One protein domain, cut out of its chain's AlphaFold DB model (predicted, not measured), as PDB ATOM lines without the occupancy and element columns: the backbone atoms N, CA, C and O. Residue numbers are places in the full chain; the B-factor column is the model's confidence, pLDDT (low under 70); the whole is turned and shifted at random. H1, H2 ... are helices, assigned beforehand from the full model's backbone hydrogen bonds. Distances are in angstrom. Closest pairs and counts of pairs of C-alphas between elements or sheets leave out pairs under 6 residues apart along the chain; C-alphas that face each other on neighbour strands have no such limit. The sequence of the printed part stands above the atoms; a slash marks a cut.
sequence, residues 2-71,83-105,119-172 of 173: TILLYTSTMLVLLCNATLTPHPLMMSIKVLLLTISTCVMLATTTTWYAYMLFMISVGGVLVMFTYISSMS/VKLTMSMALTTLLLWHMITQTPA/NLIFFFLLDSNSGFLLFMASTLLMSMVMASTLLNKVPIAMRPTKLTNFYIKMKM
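Overview. This is residues 2 to 71, 83 to 105 and 119 to 172 of the 173 residues of the protein "NADH dehydrogenase subunit 6" of Quadrula quadrula (UniProt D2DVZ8). Five long helices, H1, H2, H3, H4 and H6, run side by side as an up-and-down bundle, each against the one before it in the chain, with H2 in the middle and H4 at one side, next to H1. Short H5 crosses one end of the bundle near H3 and H6; beyond the other end a tail follows H6, and its residues 165 to 172, of which 165 to 171 belong to H7, stick out. The 147 printed residues include seven named helices, H1 to H7 in chain order, and no named strand: the class is all helix. The whole is loose, with a radius of gyration of the C-alphas of 19.6 A, and only just flat, spanning 69 by 36 by 20 A.

Arrangement. The longest helix, H3, residues 46 to 70, touches H2, residues 23 to 42, at a shallow tilt of 4 degrees, opposite ways; their closest C-alphas, of Ala 49 and Ala 42, are 4.9 A apart, and the two form a helical hairpin. H6, residues 130 to 151, touches H3 the same way at 7 degrees, closest at the C-alphas of Ala 147 and Ile 67, 7.2 A. H6 also touches H2, opposite ways at 10 degrees, closest at Ala 147 and Pro 23, C-alphas 5.6 A apart. H1, residues 2 to 18, forms a helical hairpin with H2, closest at the C-alphas of Ala 17 and Met 26, 5.3 A. H1 and H6 only just touch, with 3 pairs of C-alphas within 8 A, through residues 14 to 18 and 139 to 146 alone; the closest C-alphas, of Leu 14 and Thr 139, are 7.4 A apart. H4, residues 83 to 101, touches H1, closest at the C-alphas of Leu 95 and Thr 9, 7.3 A, and is near H2. H5, residues 120 to 125, is close to H6 but not clearly touching, about perpendicular at 89 degrees; the closest C-alphas, of Phe 124 and Ser 130, are 5.2 A apart. H7, residues 162 to 171, touches no helix. In H1 to H7 every O i to N i+4 pair is within hydrogen-bond range.

Along the chain. H3 measures 36.3 A from first to last C-alpha, H6 32.0 A, H2 28.8 A, H4 27.5 A and H1 24.9 A. H1 begins at C-alpha 2 (9.182, -29.112, 24.057), and H7 ends at C-alpha 171 (50.302, -7.914, -16.483).

Size, cuts and confidence. The C-alphas of Ala 105 and Met 170, the two farthest apart, are 70.3 A apart. Residues 72 to 82 and 106 to 118 are not printed, with C-alpha gaps of 22.8 A and 26.9 A. No link printed whole is long. The mean pLDDT of the printed part is 70.1; 64 residues are under 70, among them 92 to 105, 119 to 130 and 150 to 172.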
ATOM      1  N   THR A   2       8.298 -28.323  24.945       65.06
ATOM      2  CA  THR A   2       9.182 -29.112  24.057       65.06
ATOM      3  C   THR A   2       9.139 -28.680  22.584       65.06
ATOM      4  O   THR A   2      10.188 -28.477  21.985       65.06
ATOM      5  N   ILE A   3       7.949 -28.434  22.016       66.50
ATOM      6  CA  ILE A   3       7.800 -27.952  20.624       66.50
ATOM      7  C   ILE A   3       8.419 -26.555  20.431       66.50
ATOM      8  O   ILE A   3       9.013 -26.283  19.396       66.50
ATOM      9  N   LEU A   4       8.343 -25.675  21.435       68.25
ATOM     10  CA  LEU A   4       8.910 -24.321  21.358       68.25
ATOM     11  C   LEU A   4      10.442 -24.323  21.482       68.25
ATOM     12  O   LEU A   4      11.122 -23.575  20.786       68.25
ATOM     13  N   LEU A   5      10.997 -25.190  22.335       69.19
ATOM     14  CA  LEU A   5      12.442 -25.440  22.370       69.19
ATOM     15  C   LEU A   5      12.922 -26.039  21.046       69.19
ATOM     16  O   LEU A   5      13.974 -25.683  20.532       69.19
ATOM     17  N   TYR A   6      12.119 -26.906  20.443       70.75
ATOM     18  CA  TYR A   6      12.434 -27.470  19.147       70.75
ATOM     19  C   TYR A   6      12.483 -26.402  18.044       70.75
ATOM     20  O   TYR A   6      13.496 -26.284  17.350       70.75
ATOM     21  N   THR A   7      11.450 -25.568  17.906       69.81
ATOM     22  CA  THR A   7      11.435 -24.515  16.877       69.81
ATOM     23  C   THR A   7      12.569 -23.506  17.072       69.81
ATOM     24  O   THR A   7      13.175 -23.080  16.087       69.81
ATOM     25  N   SER A   8      12.940 -23.188  18.317       69.62
ATOM     26  CA  SER A   8      14.080 -22.306  18.590       69.62
ATOM     27  C   SER A   8      15.422 -22.944  18.210       69.62
ATOM     28  O   SER A   8      16.249 -22.282  17.581       69.62
ATOM     29  N   THR A   9      15.629 -24.241  18.474       72.25
ATOM     30  CA  THR A   9      16.853 -24.947  18.040       72.25
ATOM     31  C   THR A   9      16.981 -25.021  16.516       72.25
ATOM     32  O   THR A   9      18.079 -24.841  15.984       72.25
ATOM     33  N   MET A  10      15.867 -25.190  15.798       73.50
ATOM     34  CA  MET A  10      15.849 -25.231  14.331       73.50
ATOM     35  C   MET A  10      16.168 -23.870  13.701       73.50
ATOM     36  O   MET A  10      16.915 -23.799  12.723       73.50
ATOM     37  N   LEU A  11      15.685 -22.776  14.297       73.44
ATOM     38  CA  LEU A  11      16.043 -21.417  13.878       73.44
ATOM     39  C   LEU A  11      17.531 -21.116  14.108       73.44
ATOM     40  O   LEU A  11      18.193 -20.542  13.240       73.44
ATOM     41  N   VAL A  12      18.083 -21.547  15.246       74.19
ATOM     42  CA  VAL A  12      19.517 -21.391  15.545       74.19
ATOM     43  C   VAL A  12      20.373 -22.186  14.553       74.19
ATOM     44  O   VAL A  12      21.385 -21.675  14.069       74.19
ATOM     45  N   LEU A  13      19.972 -23.409  14.207       74.44
ATOM     46  CA  LEU A  13      20.645 -24.233  13.199       74.44
ATOM     47  C   LEU A  13      20.638 -23.580  11.807       74.44
ATOM     48  O   LEU A  13      21.681 -23.532  11.153       74.44
ATOM     49  N   LEU A  14      19.498 -23.026  11.384       76.88
ATOM     50  CA  LEU A  14      19.368 -22.275  10.129       76.88
ATOM     51  C   LEU A  14      20.310 -21.076  10.072       76.88
ATOM     52  O   LEU A  14      21.048 -20.915   9.101       76.88
ATOM     53  N   CYS A  15      20.317 -20.259  11.125       75.75
ATOM     54  CA  CYS A  15      21.194 -19.096  11.215       75.75
ATOM     55  C   CYS A  15      22.672 -19.524  11.127       75.75
ATOM     56  O   CYS A  15      23.453 -18.996  10.340       75.75
ATOM     57  N   ASN A  16      23.056 -20.588  11.837       75.06
ATOM     58  CA  ASN A  16      24.413 -21.134  11.754       75.06
ATOM     59  C   ASN A  16      24.785 -21.691  10.368       75.06
ATOM     60  O   ASN A  16      25.980 -21.775  10.051       75.06
ATOM     61  N   ALA A  17      23.808 -22.113   9.563       75.44
ATOM     62  CA  ALA A  17      24.036 -22.546   8.189       75.44
ATOM     63  C   ALA A  17      24.302 -21.347   7.264       75.44
ATOM     64  O   ALA A  17      25.288 -21.370   6.524       75.44
ATOM     65  N   THR A  18      23.504 -20.277   7.355       72.75
ATOM     66  CA  THR A  18      23.642 -19.086   6.492       72.75
ATOM     67  C   THR A  18      24.913 -18.281   6.758       72.75
ATOM     68  O   THR A  18      25.443 -17.665   5.840       72.75
ATOM     69  N   LEU A  19      25.461 -18.329   7.978       71.81
ATOM     70  CA  LEU A  19      26.707 -17.634   8.324       71.81
ATOM     71  C   LEU A  19      27.977 -18.288   7.742       71.81
ATOM     72  O   LEU A  19      29.075 -17.756   7.924       71.81
ATOM     73  N   THR A  20      27.877 -19.441   7.070       71.31
ATOM     74  CA  THR A  20      29.065 -20.102   6.507       71.31
ATOM     75  C   THR A  20      29.454 -19.538   5.139       71.31
ATOM     76  O   THR A  20      28.616 -19.462   4.246       71.31
ATOM     77  N   PRO A  21      30.736 -19.181   4.923       66.69
ATOM     78  CA  PRO A  21      31.172 -18.555   3.676       66.69
ATOM     79  C   PRO A  21      31.306 -19.552   2.520       66.69
ATOM     80  O   PRO A  21      31.304 -19.152   1.362       66.69
ATOM     81  N   HIS A  22      31.475 -20.844   2.824       73.94
ATOM     82  CA  HIS A  22      31.721 -21.863   1.814       73.94
ATOM     83  C   HIS A  22      30.433 -22.623   1.461       73.94
ATOM     84  O   HIS A  22      29.870 -23.279   2.346       73.94
ATOM     85  N   PRO A  23      30.011 -22.644   0.180       75.50
ATOM     86  CA  PRO A  23      28.723 -23.208  -0.230       75.50
ATOM     87  C   PRO A  23      28.621 -24.718   0.050       75.50
ATOM     88  O   PRO A  23      27.572 -25.203   0.464       75.50
ATOM     89  N   LEU A  24      29.730 -25.464  -0.058       77.06
ATOM     90  CA  LEU A  24      29.751 -26.892   0.293       77.06
ATOM     91  C   LEU A  24      29.511 -27.130   1.794       77.06
ATOM     92  O   LEU A  24      28.713 -27.987   2.161       77.06
ATOM     93  N   MET A  25      30.138 -26.336   2.671       78.44
ATOM     94  CA  MET A  25      29.949 -26.482   4.121       78.44
ATOM     95  C   MET A  25      28.541 -26.064   4.537       78.44
ATOM     96  O   MET A  25      27.961 -26.675   5.433       78.44
ATOM     97  N   MET A  26      27.978 -25.066   3.854       79.25
ATOM     98  CA  MET A  26      26.583 -24.682   4.018       79.25
ATOM     99  C   MET A  26      25.650 -25.857   3.693       79.25
ATOM    100  O   MET A  26      24.801 -26.193   4.516       79.25
ATOM    101  N   SER A  27      25.836 -26.524   2.547       82.56
ATOM    102  CA  SER A  27      24.980 -27.649   2.137       82.56
ATOM    103  C   SER A  27      25.006 -28.820   3.127       82.56
ATOM    104  O   SER A  27      23.956 -29.373   3.445       82.56
ATOM    105  N   ILE A  28      26.169 -29.128   3.715       79.88
ATOM    106  CA  ILE A  28      26.304 -30.171   4.745       79.88
ATOM    107  C   ILE A  28      25.523 -29.803   6.017       79.88
ATOM    108  O   ILE A  28      24.835 -30.650   6.586       79.88
ATOM    109  N   LYS A  29      25.575 -28.536   6.456       80.31
ATOM    110  CA  LYS A  29      24.791 -28.067   7.613       80.31
ATOM    111  C   LYS A  29      23.284 -28.128   7.360       80.31
ATOM    112  O   LYS A  29      22.534 -28.499   8.258       80.31
ATOM    113  N   VAL A  30      22.848 -27.781   6.148       83.81
ATOM    114  CA  VAL A  30      21.433 -27.861   5.750       83.81
ATOM    115  C   VAL A  30      20.967 -29.316   5.701       83.81
ATOM    116  O   VAL A  30      19.885 -29.611   6.195       83.81
ATOM    117  N   LEU A  31      21.794 -30.240   5.206       83.50
ATOM    118  CA  LEU A  31      21.468 -31.666   5.205       83.50
ATOM    119  C   LEU A  31      21.256 -32.190   6.633       83.50
ATOM    120  O   LEU A  31      20.229 -32.810   6.910       83.50
ATOM    121  N   LEU A  32      22.158 -31.862   7.565       81.06
ATOM    122  CA  LEU A  32      22.008 -32.232   8.979       81.06
ATOM    123  C   LEU A  32      20.704 -31.681   9.585       81.06
ATOM    124  O   LEU A  32      20.006 -32.401  10.299       81.06
ATOM    125  N   LEU A  33      20.358 -30.430   9.264       80.56
ATOM    126  CA  LEU A  33      19.105 -29.804   9.684       80.56
ATOM    127  C   LEU A  33      17.878 -30.543   9.124       80.56
ATOM    128  O   LEU A  33      16.938 -30.802   9.864       80.56
ATOM    129  N   THR A  34      17.870 -30.914   7.842       82.19
ATOM    130  CA  THR A  34      16.724 -31.632   7.248       82.19
ATOM    131  C   THR A  34      16.528 -33.033   7.833       82.19
ATOM    132  O   THR A  34      15.401 -33.509   7.962       82.19
ATOM    133  N   ILE A  35      17.617 -33.692   8.241       82.75
ATOM    134  CA  ILE A  35      17.544 -34.991   8.916       82.75
ATOM    135  C   ILE A  35      16.965 -34.820  10.321       82.75
ATOM    136  O   ILE A  35      16.053 -35.559  10.693       82.75
ATOM    137  N   SER A  36      17.444 -33.837  11.094       76.62
ATOM    138  CA  SER A  36      16.914 -33.595  12.439       76.62
ATOM    139  C   SER A  36      15.437 -33.203  12.405       76.62
ATOM    140  O   SER A  36      14.680 -33.634  13.280       76.62
ATOM    141  N   THR A  37      14.997 -32.480  11.368       76.62
ATOM    142  CA  THR A  37      13.581 -32.142  11.213       76.62
ATOM    143  C   THR A  37      12.698 -33.317  10.849       76.62
ATOM    144  O   THR A  37      11.595 -33.453  11.385       76.62
ATOM    145  N   CYS A  38      13.195 -34.210  10.000       78.94
ATOM    146  CA  CYS A  38      12.489 -35.430   9.655       78.94
ATOM    147  C   CYS A  38      12.320 -36.373  10.853       78.94
ATOM    148  O   CYS A  38      11.244 -36.943  11.035       78.94
ATOM    149  N   VAL A  39      13.357 -36.542  11.679       76.38
ATOM    150  CA  VAL A  39      13.292 -37.421  12.862       76.38
ATOM    151  C   VAL A  39      12.211 -36.946  13.833       76.38
ATOM    152  O   VAL A  39      11.499 -37.767  14.407       76.38
ATOM    153  N   MET A  40      12.014 -35.631  13.961       70.19
ATOM    154  CA  MET A  40      10.925 -35.099  14.777       70.19
ATOM    155  C   MET A  40       9.550 -35.442  14.200       70.19
ATOM    156  O   MET A  40       8.672 -35.885  14.939       70.19
ATOM    157  N   LEU A  41       9.351 -35.299  12.886       71.75
ATOM    158  CA  LEU A  41       8.082 -35.676  12.249       71.75
ATOM    159  C   LEU A  41       7.797 -37.180  12.342       71.75
ATOM    160  O   LEU A  41       6.637 -37.579  12.401       71.75
ATOM    161  N   ALA A  42       8.834 -38.018  12.410       71.88
ATOM    162  CA  ALA A  42       8.656 -39.459  12.571       71.88
ATOM    163  C   ALA A  42       7.960 -39.822  13.895       71.88
ATOM    164  O   ALA A  42       7.342 -40.881  13.977       71.88
ATOM    165  N   THR A  43       7.999 -38.938  14.902       68.38
ATOM    166  CA  THR A  43       7.295 -39.142  16.181       68.38
ATOM    167  C   THR A  43       5.776 -38.979  16.078       68.38
ATOM    168  O   THR A  43       5.061 -39.517  16.920       68.38
ATOM    169  N   THR A  44       5.268 -38.279  15.055       66.31
ATOM    170  CA  THR A  44       3.823 -38.090  14.847       66.31
ATOM    171  C   THR A  44       3.271 -39.102  13.847       66.31
ATOM    172  O   THR A  44       2.324 -39.818  14.159       66.31
ATOM    173  N   THR A  45       3.878 -39.207  12.661       71.38
ATOM    174  CA  THR A  45       3.471 -40.143  11.600       71.38
ATOM    175  C   THR A  45       4.687 -40.622  10.806       71.38
ATOM    176  O   THR A  45       5.305 -39.889  10.031       71.38
ATOM    177  N   THR A  46       5.040 -41.896  10.968       72.62
ATOM    178  CA  THR A  46       6.258 -42.471  10.372       72.62
ATOM    179  C   THR A  46       6.217 -42.504   8.840       72.62
ATOM    180  O   THR A  46       7.218 -42.197   8.195       72.62
ATOM    181  N   TRP A  47       5.056 -42.805   8.246       73.62
ATOM    182  CA  TRP A  47       4.879 -42.853   6.788       73.62
ATOM    183  C   TRP A  47       5.123 -41.492   6.119       73.62
ATOM    184  O   TRP A  47       5.801 -41.402   5.095       73.62
ATOM    185  N   TYR A  48       4.621 -40.409   6.717       71.19
ATOM    186  CA  TYR A  48       4.775 -39.068   6.151       71.19
ATOM    187  C   TYR A  48       6.160 -38.476   6.388       71.19
ATOM    188  O   TYR A  48       6.706 -37.837   5.486       71.19
ATOM    189  N   ALA A  49       6.765 -38.747   7.543       76.50
ATOM    190  CA  ALA A  49       8.161 -38.402   7.784       76.50
ATOM    191  C   ALA A  49       9.080 -39.039   6.732       76.50
ATOM    192  O   ALA A  49       9.930 -38.357   6.164       76.50
ATOM    193  N   TYR A  50       8.849 -40.310   6.390       81.25
ATOM    194  CA  TYR A  50       9.618 -41.000   5.356       81.25
ATOM    195  C   TYR A  50       9.494 -40.341   3.970       81.25
ATOM    196  O   TYR A  50      10.504 -40.107   3.307       81.25
ATOM    197  N   MET A  51       8.286 -39.969   3.539       83.19
ATOM    198  CA  MET A  51       8.103 -39.290   2.245       83.19
ATOM    199  C   MET A  51       8.824 -37.932   2.204       83.19
ATOM    200  O   MET A  51       9.489 -37.607   1.217       83.19
ATOM    201  N   LEU A  52       8.756 -37.154   3.290       78.19
ATOM    202  CA  LEU A  52       9.470 -35.878   3.391       78.19
ATOM    203  C   LEU A  52      10.991 -36.040   3.455       78.19
ATOM    204  O   LEU A  52      11.709 -35.210   2.892       78.19
ATOM    205  N   PHE A  53      11.489 -37.093   4.104       83.62
ATOM    206  CA  PHE A  53      12.911 -37.430   4.105       83.62
ATOM    207  C   PHE A  53      13.434 -37.589   2.678       83.62
ATOM    208  O   PHE A  53      14.401 -36.937   2.292       83.62
ATOM    209  N   MET A  54      12.749 -38.409   1.877       83.75
ATOM    210  CA  MET A  54      13.168 -38.726   0.511       83.75
ATOM    211  C   MET A  54      13.218 -37.475  -0.374       83.75
ATOM    212  O   MET A  54      14.176 -37.289  -1.124       83.75
ATOM    213  N   ILE A  55      12.234 -36.578  -0.251       86.81
ATOM    214  CA  ILE A  55      12.170 -35.344  -1.048       86.81
ATOM    215  C   ILE A  55      13.224 -34.324  -0.588       86.81
ATOM    216  O   ILE A  55      13.914 -33.731  -1.417       86.81
ATOM    217  N   SER A  56      13.368 -34.119   0.724       82.62
ATOM    218  CA  SER A  56      14.283 -33.106   1.269       82.62
ATOM    219  C   SER A  56      15.752 -33.498   1.110       82.62
ATOM    220  O   SER A  56      16.546 -32.696   0.617       82.62
ATOM    221  N   VAL A  57      16.111 -34.743   1.436       86.06
ATOM    222  CA  VAL A  57      17.478 -35.246   1.257       86.06
ATOM    223  C   VAL A  57      17.810 -35.360  -0.226       86.06
ATOM    224  O   VAL A  57      18.877 -34.907  -0.636       86.06
ATOM    225  N   GLY A  58      16.887 -35.865  -1.052       85.69
ATOM    226  CA  GLY A  58      17.069 -35.916  -2.505       85.69
ATOM    227  C   GLY A  58      17.343 -34.536  -3.106       85.69
ATOM    228  O   GLY A  58      18.305 -34.370  -3.858       85.69
ATOM    229  N   GLY A  59      16.566 -33.521  -2.712       83.81
ATOM    230  CA  GLY A  59      16.752 -32.144  -3.168       83.81
ATOM    231  C   GLY A  59      18.115 -31.563  -2.782       83.81
ATOM    232  O   GLY A  59      18.824 -31.039  -3.641       83.81
ATOM    233  N   VAL A  60      18.524 -31.694  -1.515       84.50
ATOM    234  CA  VAL A  60      19.824 -31.177  -1.046       84.50
ATOM    235  C   VAL A  60      20.997 -31.914  -1.703       84.50
ATOM    236  O   VAL A  60      22.006 -31.282  -2.012       84.50
ATOM    237  N   LEU A  61      20.873 -33.219  -1.974       82.06
ATOM    238  CA  LEU A  61      21.917 -34.000  -2.647       82.06
ATOM    239  C   LEU A  61      22.144 -33.551  -4.094       82.06
ATOM    240  O   LEU A  61      23.297 -33.403  -4.506       82.06
ATOM    241  N   VAL A  62      21.082 -33.265  -4.853       85.31
ATOM    242  CA  VAL A  62      21.225 -32.706  -6.210       85.31
ATOM    243  C   VAL A  62      21.972 -31.369  -6.153       85.31
ATOM    244  O   VAL A  62      22.939 -31.177  -6.892       85.31
ATOM    245  N   MET A  63      21.629 -30.493  -5.202       80.44
ATOM    246  CA  MET A  63      22.345 -29.220  -5.022       80.44
ATOM    247  C   MET A  63      23.804 -29.411  -4.614       80.44
ATOM    248  O   MET A  63      24.677 -28.687  -5.093       80.44
ATOM    249  N   PHE A  64      24.092 -30.404  -3.772       81.12
ATOM    250  CA  PHE A  64      25.457 -30.746  -3.387       81.12
ATOM    251  C   PHE A  64      26.295 -31.156  -4.602       81.12
ATOM    252  O   PHE A  64      27.390 -30.622  -4.791       81.12
ATOM    253  N   THR A  65      25.777 -32.041  -5.464       83.06
ATOM    254  CA  THR A  65      26.500 -32.444  -6.683       83.06
ATOM    255  C   THR A  65      26.770 -31.245  -7.592       83.06
ATOM    256  O   THR A  65      27.907 -31.056  -8.028       83.06
ATOM    257  N   TYR A  66      25.783 -30.361  -7.767       83.44
ATOM    258  CA  TYR A  66      25.928 -29.148  -8.567       83.44
ATOM    259  C   TYR A  66      27.039 -28.228  -8.035       83.44
ATOM    260  O   TYR A  66      27.975 -27.893  -8.763       83.44
ATOM    261  N   ILE A  67      26.999 -27.888  -6.744       76.06
ATOM    262  CA  ILE A  67      27.996 -27.015  -6.106       76.06
ATOM    263  C   ILE A  67      29.388 -27.655  -6.121       76.06
ATOM    264  O   ILE A  67      30.374 -26.966  -6.382       76.06
ATOM    265  N   SER A  68      29.486 -28.961  -5.858       76.56
ATOM    266  CA  SER A  68      30.769 -29.677  -5.840       76.56
ATOM    267  C   SER A  68      31.443 -29.712  -7.216       76.56
ATOM    268  O   SER A  68      32.664 -29.621  -7.289       76.56
ATOM    269  N   SER A  69      30.660 -29.762  -8.299       77.12
ATOM    270  CA  SER A  69      31.183 -29.745  -9.671       77.12
ATOM    271  C   SER A  69      31.699 -28.369 -10.113       77.12
ATOM    272  O   SER A  69      32.590 -28.287 -10.955       77.12
ATOM    273  N   MET A  70      31.157 -27.295  -9.529       69.44
ATOM    274  CA  MET A  70      31.503 -25.905  -9.857       69.44
ATOM    275  C   MET A  70      32.531 -25.294  -8.899       69.44
ATOM    276  O   MET A  70      33.066 -24.218  -9.162       69.44
ATOM    277  N   SER A  71      32.816 -25.938  -7.766       65.56
ATOM    278  CA  SER A  71      33.824 -25.447  -6.833       65.56
ATOM    279  C   SER A  71      35.220 -25.783  -7.372       65.56
ATOM    280  O   SER A  71      35.520 -26.962  -7.584       65.56
ATOM    281  N   VAL A  83      37.457 -24.325  14.248       66.25
ATOM    282  CA  VAL A  83      37.067 -24.302  15.671       66.25
ATOM    283  C   VAL A  83      35.643 -23.766  15.848       66.25
ATOM    284  O   VAL A  83      34.862 -24.296  16.632       66.25
ATOM    285  N   LYS A  84      35.250 -22.748  15.071       70.31
ATOM    286  CA  LYS A  84      33.857 -22.264  15.067       70.31
ATOM    287  C   LYS A  84      32.889 -23.324  14.542       70.31
ATOM    288  O   LYS A  84      31.787 -23.465  15.066       70.31
ATOM    289  N   LEU A  85      33.299 -24.077  13.521       69.69
ATOM    290  CA  LEU A  85      32.507 -25.178  12.983       69.69
ATOM    291  C   LEU A  85      32.318 -26.275  14.036       69.69
ATOM    292  O   LEU A  85      31.176 -26.651  14.292       69.69
ATOM    293  N   THR A  86      33.395 -26.747  14.668       69.12
ATOM    294  CA  THR A  86      33.333 -27.822  15.669       69.12
ATOM    295  C   THR A  86      32.511 -27.406  16.884       69.12
ATOM    296  O   THR A  86      31.665 -28.182  17.318       69.12
ATOM    297  N   MET A  87      32.651 -26.163  17.358       69.44
ATOM    298  CA  MET A  87      31.813 -25.630  18.441       69.44
ATOM    299  C   MET A  87      30.336 -25.535  18.045       69.44
ATOM    300  O   MET A  87      29.468 -25.898  18.836       69.44
ATOM    301  N   SER A  88      30.032 -25.113  16.811       72.19
ATOM    302  CA  SER A  88      28.645 -25.088  16.330       72.19
ATOM    303  C   SER A  88      28.047 -26.495  16.248       72.19
ATOM    304  O   SER A  88      26.916 -26.694  16.673       72.19
ATOM    305  N   MET A  89      28.815 -27.485  15.782       70.38
ATOM    306  CA  MET A  89      28.362 -28.877  15.719       70.38
ATOM    307  C   MET A  89      28.160 -29.457  17.125       70.38
ATOM    308  O   MET A  89      27.114 -30.046  17.391       70.38
ATOM    309  N   ALA A  90      29.092 -29.214  18.050       71.69
ATOM    310  CA  ALA A  90      28.997 -29.678  19.433       71.69
ATOM    311  C   ALA A  90      27.759 -29.118  20.155       71.69
ATOM    312  O   ALA A  90      27.040 -29.862  20.825       71.69
ATOM    313  N   LEU A  91      27.456 -27.827  19.963       71.00
ATOM    314  CA  LEU A  91      26.246 -27.211  20.513       71.00
ATOM    315  C   LEU A  91      24.985 -27.886  19.959       71.00
ATOM    316  O   LEU A  91      24.061 -28.188  20.710       71.00
ATOM    317  N   THR A  92      24.959 -28.176  18.657       67.88
ATOM    318  CA  THR A  92      23.798 -28.819  18.027       67.88
ATOM    319  C   THR A  92      23.592 -30.248  18.513       67.88
ATOM    320  O   THR A  92      22.456 -30.635  18.771       67.88
ATOM    321  N   THR A  93      24.665 -31.010  18.741       68.19
ATOM    322  CA  THR A  93      24.566 -32.365  19.305       68.19
ATOM    323  C   THR A  93      24.088 -32.359  20.755       68.19
ATOM    324  O   THR A  93      23.295 -33.215  21.136       68.19
ATOM    325  N   LEU A  94      24.507 -31.369  21.550       68.44
ATOM    326  CA  LEU A  94      24.061 -31.204  22.938       68.44
ATOM    327  C   LEU A  94      22.568 -30.872  23.016       68.44
ATOM    328  O   LEU A  94      21.843 -31.424  23.841       68.44
ATOM    329  N   LEU A  95      22.102 -30.005  22.116       66.81
ATOM    330  CA  LEU A  95      20.687 -29.665  22.011       66.81
ATOM    331  C   LEU A  95      19.863 -30.880  21.572       66.81
ATOM    332  O   LEU A  95      18.849 -31.167  22.195       66.81
ATOM    333  N   LEU A  96      20.325 -31.642  20.574       66.62
ATOM    334  CA  LEU A  96      19.662 -32.875  20.127       66.62
ATOM    335  C   LEU A  96      19.589 -33.938  21.232       66.62
ATOM    336  O   LEU A  96      18.557 -34.589  21.381       66.62
ATOM    337  N   TRP A  97      20.644 -34.079  22.039       65.50
ATOM    338  CA  TRP A  97      20.662 -34.998  23.181       65.50
ATOM    339  C   TRP A  97      19.534 -34.698  24.174       65.50
ATOM    340  O   TRP A  97      18.817 -35.609  24.588       65.50
ATOM    341  N   HIS A  98      19.325 -33.422  24.508       64.44
ATOM    342  CA  HIS A  98      18.245 -33.005  25.405       64.44
ATOM    343  C   HIS A  98      16.848 -33.307  24.832       64.44
ATOM    344  O   HIS A  98      15.894 -33.500  25.583       64.44
ATOM    345  N   MET A  99      16.707 -33.369  23.506       59.91
ATOM    346  CA  MET A  99      15.427 -33.712  22.878       59.91
ATOM    347  C   MET A  99      15.122 -35.202  23.001       59.91
ATOM    348  O   MET A  99      13.984 -35.558  23.290       59.91
ATOM    349  N   ILE A 100      16.128 -36.066  22.835       62.31
ATOM    350  CA  ILE A 100      15.958 -37.525  22.915       62.31
ATOM    351  C   ILE A 100      15.518 -37.936  24.325       62.31
ATOM    352  O   ILE A 100      14.598 -38.739  24.472       62.31
ATOM    353  N   THR A 101      16.111 -37.341  25.363       58.75
ATOM    354  CA  THR A 101      15.808 -37.690  26.761       58.75
ATOM    355  C   THR A 101      14.415 -37.254  27.222       58.75
ATOM    356  O   THR A 101      13.912 -37.802  28.199       58.75
ATOM    357  N   GLN A 102      13.782 -36.298  26.534       54.38
ATOM    358  CA  GLN A 102      12.436 -35.806  26.855       54.38
ATOM    359  C   GLN A 102      11.330 -36.399  25.980       54.38
ATOM    360  O   GLN A 102      10.158 -36.061  26.171       54.38
ATOM    361  N   THR A 103      11.662 -37.273  25.027       52.91
ATOM    362  CA  THR A 103      10.620 -38.006  24.303       52.91
ATOM    363  C   THR A 103       9.947 -38.998  25.256       52.91
ATOM    364  O   THR A 103      10.645 -39.784  25.902       52.91
ATOM    365  N   PRO A 104       8.606 -38.989  25.391       49.56
ATOM    366  CA  PRO A 104       7.937 -40.114  26.023       49.56
ATOM    367  C   PRO A 104       8.302 -41.364  25.220       49.56
ATOM    368  O   PRO A 104       8.381 -41.303  23.989       49.56
ATOM    369  N   ALA A 105       8.583 -42.461  25.932       50.03
ATOM    370  CA  ALA A 105       8.930 -43.755  25.356       50.03
ATOM    371  C   ALA A 105       8.084 -44.012  24.112       50.03
ATOM    372  O   ALA A 105       6.864 -43.901  24.212       50.03
ATOM    373  N   ASN A 119      -5.415 -37.779   4.123       64.06
ATOM    374  CA  ASN A 119      -4.562 -37.514   2.975       64.06
ATOM    375  C   ASN A 119      -3.349 -36.688   3.417       64.06
ATOM    376  O   ASN A 119      -3.511 -35.701   4.129       64.06
ATOM    377  N   LEU A 120      -2.156 -37.044   2.930       58.75
ATOM    378  CA  LEU A 120      -0.905 -36.299   3.139       58.75
ATOM    379  C   LEU A 120      -1.117 -34.784   2.998       58.75
ATOM    380  O   LEU A 120      -0.657 -33.991   3.811       58.75
ATOM    381  N   ILE A 121      -1.883 -34.405   1.976       61.69
ATOM    382  CA  ILE A 121      -2.251 -33.023   1.672       61.69
ATOM    383  C   ILE A 121      -3.073 -32.407   2.809       61.69
ATOM    384  O   ILE A 121      -2.770 -31.300   3.221       61.69
ATOM    385  N   PHE A 122      -4.064 -33.113   3.353       64.12
ATOM    386  CA  PHE A 122      -4.899 -32.619   4.447       64.12
ATOM    387  C   PHE A 122      -4.119 -32.516   5.767       64.12
ATOM    388  O   PHE A 122      -4.230 -31.502   6.445       64.12
ATOM    389  N   PHE A 123      -3.234 -33.474   6.071       67.25
ATOM    390  CA  PHE A 123      -2.365 -33.413   7.257       67.25
ATOM    391  C   PHE A 123      -1.426 -32.195   7.249       67.25
ATOM    392  O   PHE A 123      -1.172 -31.604   8.300       67.25
ATOM    393  N   PHE A 124      -0.911 -31.813   6.073       65.12
ATOM    394  CA  PHE A 124      -0.075 -30.617   5.914       65.12
ATOM    395  C   PHE A 124      -0.869 -29.319   5.714       65.12
ATOM    396  O   PHE A 124      -0.361 -28.262   6.079       65.12
ATOM    397  N   LEU A 125      -2.082 -29.372   5.148       63.19
ATOM    398  CA  LEU A 125      -2.989 -28.218   5.058       63.19
ATOM    399  C   LEU A 125      -3.713 -27.930   6.374       63.19
ATOM    400  O   LEU A 125      -4.298 -26.856   6.508       63.19
ATOM    401  N   LEU A 126      -3.680 -28.854   7.336       67.88
ATOM    402  CA  LEU A 126      -4.187 -28.598   8.671       67.88
ATOM    403  C   LEU A 126      -3.407 -27.430   9.284       67.88
ATOM    404  O   LEU A 126      -2.171 -27.411   9.277       67.88
ATOM    405  N   ASP A 127      -4.143 -26.461   9.821       57.88
ATOM    406  CA  ASP A 127      -3.619 -25.154  10.232       57.88
ATOM    407  C   ASP A 127      -2.475 -25.263  11.265       57.88
ATOM    408  O   ASP A 127      -1.572 -24.431  11.321       57.88
ATOM    409  N   SER A 128      -2.437 -26.361  12.027       65.25
ATOM    410  CA  SER A 128      -1.390 -26.641  13.013       65.25
ATOM    411  C   SER A 128      -0.038 -27.061  12.418       65.25
ATOM    412  O   SER A 128       0.992 -26.871  13.065       65.25
ATOM    413  N   ASN A 129      -0.018 -27.653  11.220       67.19
ATOM    414  CA  ASN A 129       1.164 -28.328  10.663       67.19
ATOM    415  C   ASN A 129       1.729 -27.643   9.412       67.19
ATOM    416  O   ASN A 129       2.877 -27.908   9.036       67.19
ATOM    417  N   SER A 130       0.963 -26.733   8.803       68.50
ATOM    418  CA  SER A 130       1.358 -25.955   7.620       68.50
ATOM    419  C   SER A 130       2.702 -25.232   7.808       68.50
ATOM    420  O   SER A 130       3.532 -25.186   6.893       68.50
ATOM    421  N   GLY A 131       2.981 -24.767   9.031       72.88
ATOM    422  CA  GLY A 131       4.234 -24.105   9.394       72.88
ATOM    423  C   GLY A 131       5.485 -24.976   9.221       72.88
ATOM    424  O   GLY A 131       6.524 -24.462   8.809       72.88
ATOM    425  N   PHE A 132       5.407 -26.291   9.463       71.88
ATOM    426  CA  PHE A 132       6.560 -27.189   9.291       71.88
ATOM    427  C   PHE A 132       6.927 -27.379   7.819       71.88
ATOM    428  O   PHE A 132       8.110 -27.369   7.471       71.88
ATOM    429  N   LEU A 133       5.925 -27.518   6.946       73.69
ATOM    430  CA  LEU A 133       6.156 -27.647   5.509       73.69
ATOM    431  C   LEU A 133       6.725 -26.346   4.936       73.69
ATOM    432  O   LEU A 133       7.709 -26.378   4.195       73.69
ATOM    433  N   LEU A 134       6.164 -25.203   5.340       78.81
ATOM    434  CA  LEU A 134       6.655 -23.886   4.938       78.81
ATOM    435  C   LEU A 134       8.090 -23.646   5.426       78.81
ATOM    436  O   LEU A 134       8.922 -23.149   4.666       78.81
ATOM    437  N   PHE A 135       8.415 -24.073   6.649       77.88
ATOM    438  CA  PHE A 135       9.779 -24.034   7.169       77.88
ATOM    439  C   PHE A 135      10.734 -24.837   6.280       77.88
ATOM    440  O   PHE A 135      11.713 -24.277   5.786       77.88
ATOM    441  N   MET A 136      10.423 -26.102   5.986       76.56
ATOM    442  CA  MET A 136      11.264 -26.951   5.130       76.56
ATOM    443  C   MET A 136      11.442 -26.360   3.727       76.56
ATOM    444  O   MET A 136      12.575 -26.254   3.251       76.56
ATOM    445  N   ALA A 137      10.360 -25.892   3.102       81.81
ATOM    446  CA  ALA A 137      10.419 -25.235   1.799       81.81
ATOM    447  C   ALA A 137      11.299 -23.972   1.834       81.81
ATOM    448  O   ALA A 137      12.159 -23.794   0.968       81.81
ATOM    449  N   SER A 138      11.157 -23.134   2.867       80.31
ATOM    450  CA  SER A 138      11.975 -21.925   3.033       80.31
ATOM    451  C   SER A 138      13.462 -22.241   3.233       80.31
ATOM    452  O   SER A 138      14.311 -21.542   2.678       80.31
ATOM    453  N   THR A 139      13.800 -23.326   3.943       80.50
ATOM    454  CA  THR A 139      15.199 -23.743   4.147       80.50
ATOM    455  C   THR A 139      15.865 -24.178   2.839       80.50
ATOM    456  O   THR A 139      17.021 -23.830   2.586       80.50
ATOM    457  N   LEU A 140      15.126 -24.890   1.980       79.50
ATOM    458  CA  LEU A 140      15.596 -25.335   0.668       79.50
ATOM    459  C   LEU A 140      15.742 -24.164  -0.307       79.50
ATOM    460  O   LEU A 140      16.738 -24.076  -1.021       79.50
ATOM    461  N   LEU A 141      14.788 -23.233  -0.309       82.38
ATOM    462  CA  LEU A 141      14.875 -22.034  -1.142       82.38
ATOM    463  C   LEU A 141      16.069 -21.166  -0.721       82.38
ATOM    464  O   LEU A 141      16.852 -20.735  -1.568       82.38
ATOM    465  N   MET A 142      16.259 -20.961   0.584       77.50
ATOM    466  CA  MET A 142      17.376 -20.173   1.109       77.50
ATOM    467  C   MET A 142      18.735 -20.794   0.762       77.50
ATOM    468  O   MET A 142      19.659 -20.075   0.371       77.50
ATOM    469  N   SER A 143      18.872 -22.120   0.871       76.25
ATOM    470  CA  SER A 143      20.123 -22.801   0.520       76.25
ATOM    471  C   SER A 143      20.457 -22.657  -0.964       76.25
ATOM    472  O   SER A 143      21.618 -22.432  -1.309       76.25
ATOM    473  N   MET A 144      19.438 -22.661  -1.824       77.69
ATOM    474  CA  MET A 144      19.605 -22.429  -3.253       77.69
ATOM    475  C   MET A 144      20.039 -21.012  -3.601       77.69
ATOM    476  O   MET A 144      21.005 -20.839  -4.346       77.69
ATOM    477  N   VAL A 145      19.385 -20.000  -3.031       79.81
ATOM    478  CA  VAL A 145      19.736 -18.592  -3.280       79.81
ATOM    479  C   VAL A 145      21.162 -18.287  -2.807       79.81
ATOM    480  O   VAL A 145      21.929 -17.599  -3.488       79.81
ATOM    481  N   MET A 146      21.566 -18.831  -1.658       73.56
ATOM    482  CA  MET A 146      22.934 -18.660  -1.161       73.56
ATOM    483  C   MET A 146      23.962 -19.377  -2.041       73.56
ATOM    484  O   MET A 146      25.003 -18.801  -2.357       73.56
ATOM    485  N   ALA A 147      23.667 -20.593  -2.509       70.38
ATOM    486  CA  ALA A 147      24.540 -21.295  -3.444       70.38
ATOM    487  C   ALA A 147      24.727 -20.503  -4.748       70.38
ATOM    488  O   ALA A 147      25.861 -20.286  -5.177       70.38
ATOM    489  N   SER A 148      23.643 -19.997  -5.346       71.56
ATOM    490  CA  SER A 148      23.715 -19.240  -6.603       71.56
ATOM    491  C   SER A 148      24.449 -17.905  -6.457       71.56
ATOM    492  O   SER A 148      25.193 -17.507  -7.352       71.56
ATOM    493  N   THR A 149      24.292 -17.213  -5.324       71.06
ATOM    494  CA  THR A 149      24.977 -15.930  -5.081       71.06
ATOM    495  C   THR A 149      26.468 -16.096  -4.784       71.06
ATOM    496  O   THR A 149      27.258 -15.224  -5.149       71.06
ATOM    497  N   LEU A 150      26.878 -17.207  -4.166       63.62
ATOM    498  CA  LEU A 150      28.292 -17.531  -3.954       63.62
ATOM    499  C   LEU A 150      28.982 -17.965  -5.254       63.62
ATOM    500  O   LEU A 150      30.131 -17.589  -5.480       63.62
ATOM    501  N   LEU A 151      28.276 -18.688  -6.129       60.66
ATOM    502  CA  LEU A 151      28.796 -19.117  -7.433       60.66
ATOM    503  C   LEU A 151      29.026 -17.941  -8.395       60.66
ATOM    504  O   LEU A 151      30.014 -17.932  -9.125       60.66
ATOM    505  N   ASN A 152      28.176 -16.911  -8.355       60.62
ATOM    506  CA  ASN A 152      28.263 -15.777  -9.285       60.62
ATOM    507  C   ASN A 152      29.429 -14.806  -8.988       60.62
ATOM    508  O   ASN A 152      29.698 -13.892  -9.763       60.62
ATOM    509  N   LYS A 153      30.139 -14.977  -7.862       57.47
ATOM    510  CA  LYS A 153      31.241 -14.090  -7.445       57.47
ATOM    511  C   LYS A 153      32.600 -14.423  -8.074       57.47
ATOM    512  O   LYS A 153      33.566 -13.726  -7.772       57.47
ATOM    513  N   VAL A 154      32.703 -15.441  -8.933       55.16
ATOM    514  CA  VAL A 154      33.975 -15.828  -9.574       55.16
ATOM    515  C   VAL A 154      33.969 -15.457 -11.065       55.16
ATOM    516  O   VAL A 154      33.616 -16.287 -11.899       55.16
ATOM    517  N   PRO A 155      34.399 -14.237 -11.448       50.50
ATOM    518  CA  PRO A 155      34.580 -13.840 -12.844       50.50
ATOM    519  C   PRO A 155      35.952 -14.299 -13.371       50.50
ATOM    520  O   PRO A 155      36.695 -13.519 -13.960       50.50
ATOM    521  N   ILE A 156      36.338 -15.550 -13.116       48.25
ATOM    522  CA  ILE A 156      37.567 -16.137 -13.662       48.25
ATOM    523  C   ILE A 156      37.215 -17.504 -14.240       48.25
ATOM    524  O   ILE A 156      36.508 -18.288 -13.608       48.25
ATOM    525  N   ALA A 157      37.709 -17.795 -15.446       47.00
ATOM    526  CA  ALA A 157      37.560 -19.111 -16.049       47.00
ATOM    527  C   ALA A 157      38.103 -20.174 -15.079       47.00
ATOM    528  O   ALA A 157      39.300 -20.217 -14.795       47.00
ATOM    529  N   MET A 158      37.209 -21.023 -14.561       55.59
ATOM    530  CA  MET A 158      37.499 -21.989 -13.487       55.59
ATOM    531  C   MET A 158      38.504 -23.078 -13.883       55.59
ATOM    532  O   MET A 158      39.014 -23.797 -13.028       55.59
ATOM    533  N   ARG A 159      38.858 -23.158 -15.168       52.16
ATOM    534  CA  ARG A 159      40.050 -23.859 -15.633       52.16
ATOM    535  C   ARG A 159      41.056 -22.816 -16.120       52.16
ATOM    536  O   ARG A 159      40.886 -22.324 -17.237       52.16
ATOM    537  N   PRO A 160      42.113 -22.491 -15.352       47.28
ATOM    538  CA  PRO A 160      43.224 -21.754 -15.920       47.28
ATOM    539  C   PRO A 160      43.845 -22.646 -16.996       47.28
ATOM    540  O   PRO A 160      44.491 -23.657 -16.714       47.28
ATOM    541  N   THR A 161      43.595 -22.323 -18.259       53.12
ATOM    542  CA  THR A 161      44.412 -22.851 -19.347       53.12
ATOM    543  C   THR A 161      45.789 -22.198 -19.221       53.12
ATOM    544  O   THR A 161      45.911 -21.093 -18.698       53.12
ATOM    545  N   LYS A 162      46.870 -22.853 -19.669       52.22
ATOM    546  CA  LYS A 162      48.237 -22.286 -19.580       52.22
ATOM    547  C   LYS A 162      48.328 -20.827 -20.077       52.22
ATOM    548  O   LYS A 162      49.165 -20.073 -19.589       52.22
ATOM    549  N   LEU A 163      47.434 -20.431 -20.986       54.09
ATOM    550  CA  LEU A 163      47.300 -19.080 -21.521       54.09
ATOM    551  C   LEU A 163      46.932 -18.021 -20.457       54.09
ATOM    552  O   LEU A 163      47.467 -16.917 -20.494       54.09
ATOM    553  N   THR A 164      46.083 -18.345 -19.473       52.91
ATOM    554  CA  THR A 164      45.664 -17.383 -18.433       52.91
ATOM    555  C   THR A 164      46.773 -17.109 -17.419       52.91
ATOM    556  O   THR A 164      46.948 -15.966 -17.008       52.91
ATOM    557  N   ASN A 165      47.590 -18.114 -17.077       52.66
ATOM    558  CA  ASN A 165      48.791 -17.906 -16.254       52.66
ATOM    559  C   ASN A 165      49.844 -17.052 -16.976       52.66
ATOM    560  O   ASN A 165      50.539 -16.270 -16.332       52.66
ATOM    561  N   PHE A 166      49.946 -17.168 -18.304       54.91
ATOM    562  CA  PHE A 166      50.847 -16.336 -19.102       54.91
ATOM    563  C   PHE A 166      50.382 -14.872 -19.138       54.91
ATOM    564  O   PHE A 166      51.187 -13.967 -18.939       54.91
ATOM    565  N   TYR A 167      49.074 -14.639 -19.281       55.06
ATOM    566  CA  TYR A 167      48.486 -13.294 -19.279       55.06
ATOM    567  C   TYR A 167      48.613 -12.587 -17.916       55.06
ATOM    568  O   TYR A 167      48.911 -11.397 -17.856       55.06
ATOM    569  N   ILE A 168      48.453 -13.320 -16.807       58.84
ATOM    570  CA  ILE A 168      48.662 -12.786 -15.449       58.84
ATOM    571  C   ILE A 168      50.139 -12.439 -15.219       58.84
ATOM    572  O   ILE A 168      50.438 -11.395 -14.645       58.84
ATOM    573  N   LYS A 169      51.067 -13.271 -15.713       51.12
ATOM    574  CA  LYS A 169      52.511 -13.018 -15.603       51.12
ATOM    575  C   LYS A 169      52.954 -11.789 -16.408       51.12
ATOM    576  O   LYS A 169      53.839 -11.076 -15.957       51.12
ATOM    577  N   MET A 170      52.311 -11.523 -17.545       52.03
ATOM    578  CA  MET A 170      52.609 -10.374 -18.409       52.03
ATOM    579  C   MET A 170      51.989  -9.054 -17.918       52.03
ATOM    580  O   MET A 170      52.455  -7.995 -18.307       52.03
ATOM    581  N   LYS A 171      50.948  -9.104 -17.073       47.16
ATOM    582  CA  LYS A 171      50.302  -7.914 -16.483       47.16
ATOM    583  C   LYS A 171      50.917  -7.486 -15.137       47.16
ATOM    584  O   LYS A 171      50.541  -6.449 -14.603       47.16
ATOM    585  N   MET A 172      51.807  -8.304 -14.569       54.59
ATOM    586  CA  MET A 172      52.537  -8.021 -13.321       54.59
ATOM    587  C   MET A 172      54.003  -7.598 -13.553       54.59
ATOM    588  O   MET A 172      54.755  -7.489 -12.585       54.59
TER     589      MET A 172